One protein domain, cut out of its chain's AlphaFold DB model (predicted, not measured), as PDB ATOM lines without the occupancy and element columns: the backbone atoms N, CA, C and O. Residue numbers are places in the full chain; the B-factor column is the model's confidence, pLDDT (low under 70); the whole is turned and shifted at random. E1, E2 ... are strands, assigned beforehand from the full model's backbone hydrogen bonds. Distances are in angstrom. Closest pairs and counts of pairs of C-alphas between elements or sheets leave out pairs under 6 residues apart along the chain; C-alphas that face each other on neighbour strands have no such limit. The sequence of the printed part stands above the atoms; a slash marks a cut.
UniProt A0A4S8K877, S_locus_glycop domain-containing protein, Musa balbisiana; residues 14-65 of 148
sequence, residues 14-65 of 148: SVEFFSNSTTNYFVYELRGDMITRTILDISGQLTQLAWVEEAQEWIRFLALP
ATOM      1  N   SER A  14     -37.421   8.350  44.341       80.38
ATOM      2  CA  SER A  14     -37.599   9.494  43.440       80.38
ATOM      3  C   SER A  14     -37.506   9.015  42.002       80.38
ATOM      4  O   SER A  14     -36.601   8.259  41.662       80.38
ATOM      5  N   VAL A  15     -38.454   9.438  41.167       84.38
ATOM      6  CA  VAL A  15     -38.515   9.075  39.749       84.38
ATOM      7  C   VAL A  15     -38.544  10.350  38.924       84.38
ATOM      8  O   VAL A  15     -39.405  11.204  39.136       84.38
ATOM      9  N   GLU A  16     -37.636  10.450  37.962       90.81
ATOM     10  CA  GLU A  16     -37.570  11.541  36.998       90.81
ATOM     11  C   GLU A  16     -37.691  10.990  35.577       90.81
ATOM     12  O   GLU A  16     -37.097   9.967  35.230       90.81
ATOM     13  N   PHE A  17     -38.493  11.663  34.753       93.44
ATOM     14  CA  PHE A  17     -38.671  11.322  33.348       93.44
ATOM     15  C   PHE A  17     -37.921  12.316  32.474       93.44
ATOM     16  O   PHE A  17     -38.149  13.523  32.558       93.44
ATOM     17  N   PHE A  18     -37.083  11.792  31.590       95.06
ATOM     18  CA  PHE A  18     -36.341  12.569  30.617       95.06
ATOM     19  C   PHE A  18     -36.828  12.218  29.219       95.06
ATOM     20  O   PHE A  18     -36.907  11.045  28.847       95.06
ATOM     21  N   SER A  19     -37.135  13.249  28.436       96.25
ATOM     22  CA  SER A  19     -37.595  13.115  27.056       96.25
ATOM     23  C   SER A  19     -36.936  14.166  26.174       96.25
ATOM     24  O   SER A  19     -36.861  15.341  26.538       96.25
ATOM     25  N   ASN A  20     -36.443  13.738  25.015       95.25
ATOM     26  CA  ASN A  20     -35.934  14.607  23.958       95.25
ATOM     27  C   ASN A  20     -36.334  14.047  22.573       95.25
ATOM     28  O   ASN A  20     -37.124  13.110  22.474       95.25
ATOM     29  N   SER A  21     -35.800  14.613  21.484       96.31
ATOM     30  CA  SER A  21     -36.123  14.202  20.105       96.31
ATOM     31  C   SER A  21     -35.703  12.775  19.729       96.31
ATOM     32  O   SER A  21     -36.129  12.269  18.694       96.31
ATOM     33  N   THR A  22     -34.828  12.148  20.512       95.94
ATOM     34  CA  THR A  22     -34.161  10.883  20.180       95.94
ATOM     35  C   THR A  22     -34.388   9.813  21.243       95.94
ATOM     36  O   THR A  22     -34.504   8.637  20.907       95.94
ATOM     37  N   THR A  23     -34.448  10.190  22.520       94.00
ATOM     38  CA  THR A  23     -34.512   9.259  23.643       94.00
ATOM     39  C   THR A  23     -35.520   9.686  24.695       94.00
ATOM     40  O   THR A  23     -35.699  10.866  24.996       94.00
ATOM     41  N   ASN A  24     -36.143   8.668  25.281       95.38
ATOM     42  CA  ASN A  24     -37.025   8.772  26.429       95.38
ATOM     43  C   ASN A  24     -36.563   7.732  27.448       95.38
ATOM     44  O   ASN A  24     -36.421   6.560  27.094       95.38
ATOM     45  N   TYR A  25     -36.313   8.139  28.685       92.44
ATOM     46  CA  TYR A  25     -35.913   7.227  29.752       92.44
ATOM     47  C   TYR A  25     -36.367   7.759  31.108       92.44
ATOM     48  O   TYR A  25     -36.624   8.949  31.280       92.44
ATOM     49  N   PHE A  26     -36.469   6.851  32.073       88.88
ATOM     50  CA  PHE A  26     -36.737   7.187  33.463       88.88
ATOM     51  C   PHE A  26     -35.482   6.915  34.279       88.88
ATOM     52  O   PHE A  26     -34.839   5.879  34.101       88.88
ATOM     53  N   VAL A  27     -35.154   7.833  35.178       87.56
ATOM     54  CA  VAL A  27     -34.146   7.624  36.214       87.56
ATOM     55  C   VAL A  27     -34.893   7.464  37.524       87.56
ATOM     56  O   VAL A  27     -35.795   8.245  37.825       87.56
ATOM     57  N   TYR A  28     -34.547   6.431  38.282       79.88
ATOM     58  CA  TYR A  28     -35.053   6.260  39.632       79.88
ATOM     59  C   TYR A  28     -33.886   6.209  40.605       79.88
ATOM     60  O   TYR A  28     -32.901   5.508  40.378       79.88
ATOM     61  N   GLU A  29     -34.015   6.958  41.689       78.75
ATOM     62  CA  GLU A  29     -33.062   6.961  42.789       78.75
ATOM     63  C   GLU A  29     -33.751   6.448  44.045       78.75
ATOM     64  O   GLU A  29     -34.904   6.778  44.341       78.75
ATOM     65  N   LEU A  30     -33.029   5.619  44.787       76.62
ATOM     66  CA  LEU A  30     -33.500   5.019  46.024       76.62
ATOM     67  C   LEU A  30     -32.723   5.660  47.157       76.62
ATOM     68  O   LEU A  30     -31.496   5.597  47.194       76.62
ATOM     69  N   ARG A  31     -33.434   6.339  48.058       70.00
ATOM     70  CA  ARG A  31     -32.796   7.044  49.170       70.00
ATOM     71  C   ARG A  31     -32.515   6.075  50.313       70.00
ATOM     72  O   ARG A  31     -33.447   5.636  50.983       70.00
ATOM     73  N   GLY A  32     -31.239   5.801  50.556       71.56
ATOM     74  CA  GLY A  32     -30.760   4.978  51.668       71.56
ATOM     75  C   GLY A  32     -29.547   4.140  51.273       71.56
ATOM     76  O   GLY A  32     -29.217   4.046  50.097       71.56
ATOM     77  N   ASP A  33     -28.908   3.513  52.257       74.19
ATOM     78  CA  ASP A  33     -27.744   2.633  52.057       74.19
ATOM     79  C   ASP A  33     -28.170   1.168  51.819       74.19
ATOM     80  O   ASP A  33     -27.584   0.218  52.327       74.19
ATOM     81  N   MET A  34     -29.286   0.983  51.110       77.31
ATOM     82  CA  MET A  34     -29.923  -0.318  50.914       77.31
ATOM     83  C   MET A  34     -29.561  -0.897  49.550       77.31
ATOM     84  O   MET A  34     -29.750  -0.251  48.516       77.31
ATOM     85  N   ILE A  35     -29.134  -2.159  49.526       87.19
ATOM     86  CA  ILE A  35     -29.004  -2.902  48.274       87.19
ATOM     87  C   ILE A  35     -30.408  -3.265  47.796       87.19
ATOM     88  O   ILE A  35     -31.191  -3.885  48.517       87.19
ATOM     89  N   THR A  36     -30.734  -2.894  46.561       86.44
ATOM     90  CA  THR A  36     -32.042  -3.180  45.969       86.44
ATOM     91  C   THR A  36     -31.910  -3.848  44.611       86.44
ATOM     92  O   THR A  36     -30.892  -3.734  43.925       86.44
ATOM     93  N   ARG A  37     -32.957  -4.569  44.217       88.50
ATOM     94  CA  ARG A  37     -33.044  -5.235  42.920       88.50
ATOM     95  C   ARG A  37     -34.441  -5.070  42.342       88.50
ATOM     96  O   ARG A  37     -35.429  -5.388  43.000       88.50
ATOM     97  N   THR A  38     -34.505  -4.652  41.085       88.62
ATOM     98  CA  THR A  38     -35.742  -4.632  40.297       88.62
ATOM     99  C   THR A  38     -35.771  -5.856  39.390       88.62
ATOM    100  O   THR A  38     -34.819  -6.105  38.648       88.62
ATOM    101  N   ILE A  39     -36.843  -6.642  39.459       92.62
ATOM    102  CA  ILE A  39     -37.039  -7.846  38.646       92.62
ATOM    103  C   ILE A  39     -38.409  -7.827  37.980       92.62
ATOM    104  O   ILE A  39     -39.383  -7.360  38.565       92.62
ATOM    105  N   LEU A  40     -38.495  -8.378  36.773       94.12
ATOM    106  CA  LEU A  40     -39.771  -8.786  36.199       94.12
ATOM    107  C   LEU A  40     -40.025 -10.232  36.628       94.12
ATOM    108  O   LEU A  40     -39.274 -11.132  36.252       94.12
ATOM    109  N   ASP A  41     -41.029 -10.428  37.473       88.81
ATOM    110  CA  ASP A  41     -41.408 -11.745  37.979       88.81
ATOM    111  C   ASP A  41     -42.134 -12.573  36.901       88.81
ATOM    112  O   ASP A  41     -42.694 -12.020  35.953       88.81
ATOM    113  N   ILE A  42     -42.167 -13.903  37.053       92.12
ATOM    114  CA  ILE A  42     -42.854 -14.809  36.111       92.12
ATOM    115  C   ILE A  42     -44.364 -14.546  36.004       92.12
ATOM    116  O   ILE A  42     -44.976 -14.902  35.000       92.12
ATOM    117  N   SER A  43     -44.966 -13.900  37.007       90.25
ATOM    118  CA  SER A  43     -46.350 -13.411  36.953       90.25
ATOM    119  C   SER A  43     -46.551 -12.233  35.991       90.25
ATOM    120  O   SER A  43     -47.687 -11.834  35.745       90.25
ATOM    121  N   GLY A  44     -45.469 -11.654  35.464       90.69
ATOM    122  CA  GLY A  44     -45.489 -10.434  34.660       90.69
ATOM    123  C   GLY A  44     -45.518  -9.147  35.486       90.69
ATOM    124  O   GLY A  44     -45.616  -8.067  34.907       90.69
ATOM    125  N   GLN A  45     -45.423  -9.230  36.819       92.38
ATOM    126  CA  GLN A  45     -45.332  -8.050  37.679       92.38
ATOM    127  C   GLN A  45     -43.895  -7.545  37.801       92.38
ATOM    128  O   GLN A  45     -42.961  -8.302  38.093       92.38
ATOM    129  N   LEU A  46     -43.725  -6.233  37.655       91.62
ATOM    130  CA  LEU A  46     -42.475  -5.567  37.992       91.62
ATOM    131  C   LEU A  46     -42.374  -5.484  39.515       91.62
ATOM    132  O   LEU A  46     -43.217  -4.877  40.169       91.62
ATOM    133  N   THR A  47     -41.345  -6.098  40.077       91.06
ATOM    134  CA  THR A  47     -41.156  -6.244  41.518       91.06
ATOM    135  C   THR A  47     -39.858  -5.579  41.948       91.06
ATOM    136  O   THR A  47     -38.835  -5.713  41.275       91.06
ATOM    137  N   GLN A  48     -39.882  -4.916  43.102       88.00
ATOM    138  CA  GLN A  48     -38.694  -4.363  43.737       88.00
ATOM    139  C   GLN A  48     -38.428  -5.053  45.074       88.00
ATOM    140  O   GLN A  48     -39.327  -5.217  45.910       88.00
ATOM    141  N   LEU A  49     -37.181  -5.481  45.240       88.62
ATOM    142  CA  LEU A  49     -36.675  -6.202  46.397       88.62
ATOM    143  C   LEU A  49     -35.605  -5.356  47.091       88.62
ATOM    144  O   LEU A  49     -34.799  -4.716  46.412       88.62
ATOM    145  N   ALA A  50     -35.576  -5.385  48.418       88.00
ATOM    146  CA  ALA A  50     -34.500  -4.838  49.237       88.00
ATOM    147  C   ALA A  50     -33.808  -5.981  49.986       88.00
ATOM    148  O   ALA A  50     -34.478  -6.904  50.453       88.00
ATOM    149  N   TRP A  51     -32.482  -5.938  50.067       89.56
ATOM    150  CA  TRP A  51     -31.717  -6.858  50.903       89.56
ATOM    151  C   TRP A  51     -31.782  -6.381  52.351       89.56
ATOM    152  O   TRP A  51     -31.473  -5.222  52.632       89.56
ATOM    153  N   VAL A  52     -32.198  -7.263  53.256       87.56
ATOM    154  CA  VAL A  52     -32.257  -6.980  54.691       87.56
ATOM    155  C   VAL A  52     -31.189  -7.806  55.387       87.56
ATOM    156  O   VAL A  52     -31.293  -9.030  55.459       87.56
ATOM    157  N   GLU A  53     -30.161  -7.131  55.898       88.88
ATOM    158  CA  GLU A  53     -28.990  -7.784  56.489       88.88
ATOM    159  C   GLU A  53     -29.341  -8.575  57.753       88.88
ATOM    160  O   GLU A  53     -28.831  -9.677  57.946       88.88
ATOM    161  N   GLU A  54     -30.250  -8.085  58.598       89.56
ATOM    162  CA  GLU A  54     -30.630  -8.786  59.832       89.56
ATOM    163  C   GLU A  54     -31.312 -10.131  59.559       89.56
ATOM    164  O   GLU A  54     -31.196 -11.061  60.357       89.56
ATOM    165  N   ALA A  55     -32.021 -10.227  58.433       90.19
ATOM    166  CA  ALA A  55     -32.757 -11.415  58.021       90.19
ATOM    167  C   ALA A  55     -32.011 -12.246  56.960       90.19
ATOM    168  O   ALA A  55     -32.417 -13.373  56.684       90.19
ATOM    169  N   GLN A  56     -30.915 -11.719  56.395       92.38
ATOM    170  CA  GLN A  56     -30.166 -12.316  55.280       92.38
ATOM    171  C   GLN A  56     -31.087 -12.727  54.117       92.38
ATOM    172  O   GLN A  56     -30.943 -13.802  53.527       92.38
ATOM    173  N   GLU A  57     -32.065 -11.875  53.799       93.69
ATOM    174  CA  GLU A  57     -33.100 -12.181  52.813       93.69
ATOM    175  C   GLU A  57     -33.464 -10.987  51.922       93.69
ATOM    176  O   GLU A  57     -33.293  -9.817  52.273       93.69
ATOM    177  N   TRP A  58     -34.012 -11.305  50.745       91.75
ATOM    178  CA  TRP A  58     -34.620 -10.324  49.852       91.75
ATOM    179  C   TRP A  58     -36.089 -10.124  50.215       91.75
ATOM    180  O   TRP A  58     -36.921 -10.991  49.940       91.75
ATOM    181  N   ILE A  59     -36.428  -8.955  50.749       88.69
ATOM    182  CA  ILE A  59     -37.809  -8.593  51.064       88.69
ATOM    183  C   ILE A  59     -38.415  -7.805  49.908       88.69
ATOM    184  O   ILE A  59     -37.873  -6.803  49.440       88.69
ATOM    185  N   ARG A  60     -39.584  -8.257  49.450       88.56
ATOM    186  CA  ARG A  60     -40.395  -7.544  48.462       88.56
ATOM    187  C   ARG A  60     -41.114  -6.373  49.123       88.56
ATOM    188  O   ARG A  60     -41.952  -6.595  49.990       88.56
ATOM    189  N   PHE A  61     -40.863  -5.155  48.645       83.88
ATOM    190  CA  PHE A  61     -41.543  -3.951  49.146       83.88
ATOM    191  C   PHE A  61     -42.413  -3.247  48.091       83.88
ATOM    192  O   PHE A  61     -43.323  -2.499  48.448       83.88
ATOM    193  N   LEU A  62     -42.196  -3.513  46.796       85.75
ATOM    194  CA  LEU A  62     -43.019  -2.973  45.709       85.75
ATOM    195  C   LEU A  62     -43.342  -4.053  44.671       85.75
ATOM    196  O   LEU A  62     -42.486  -4.863  44.319       85.75
ATOM    197  N   ALA A  63     -44.572  -4.031  44.159       89.19
ATOM    198  CA  ALA A  63     -45.004  -4.799  42.998       89.19
ATOM    199  C   ALA A  63     -45.987  -3.962  42.167       89.19
ATOM    200  O   ALA A  63     -46.880  -3.324  42.731       89.19
ATOM    201  N   LEU A  64     -45.797  -3.940  40.848       90.56
ATOM    202  CA  LEU A  64     -46.627  -3.215  39.888       90.56
ATOM    203  C   LEU A  64     -47.134  -4.162  38.785       90.56
ATOM    204  O   LEU A  64     -46.337  -4.957  38.274       90.56
ATOM    205  N   PRO A  65     -48.407  -4.043  38.353       92.88
ATOM    206  CA  PRO A  65     -49.468  -3.201  38.926       92.88
ATOM    207  C   PRO A  65     -49.848  -3.628  40.354       92.88
ATOM    208  O   PRO A  65     -49.891  -4.818  40.655       92.88
TER     209      PRO A  65
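What this domain is: This is residues 14 to 65 of the 148 residues of the protein "S_locus_glycop domain-containing protein" of Musa balbisiana (UniProt A0A4S8K877). What is the shape? A twisted three-strand sheet, E3-E4-E5, has a hairpin arm, E1 and E2, whose residues 19 to 24 stick out. What builds it? The printed part has 52 residues, no named helix and strands E1 to E5 in chain order: all strand, loose, radius of gyration of the C-alphas 13.9 A, spans 46 by 29 by 14 A. E3-E4-E5 is a meander, each strand the antiparallel neighbour of the one before.

Where its parts are: Where is the larger sheet? E3 is residues 36 to 40, E4 46 to 52, 19.6 A long, and E5 57 to 64, 20.7 A, ending at C-alpha 64 (-46.627, -3.215, 39.888). Where is the arm? E1 is residues 14 to 19, from C-alpha 14 (-37.599, 9.494, 43.440), and E2 24 to 30, 20.3 A.

How they stand to each other: How does E4 pair? Within hydrogen-bond range are N 37 of E3 and O 49, 2.9 A, and N 48 and O 62 of E5, 2.9 A. E5 bends by 52 degrees at residue 61. And the arm? Hairpin E1 and E2 is antiparallel at 165 degrees, with N 16 and O 27 2.9 A apart. E2 and E3 are only just apart, closest C-alphas 8.3 A.

The domain as a whole: How long? The farthest C-alphas, Ser 21 and Glu 54, are 46.2 A apart. Any cut? The printed part has no cut, and no printed residue is under pLDDT 70.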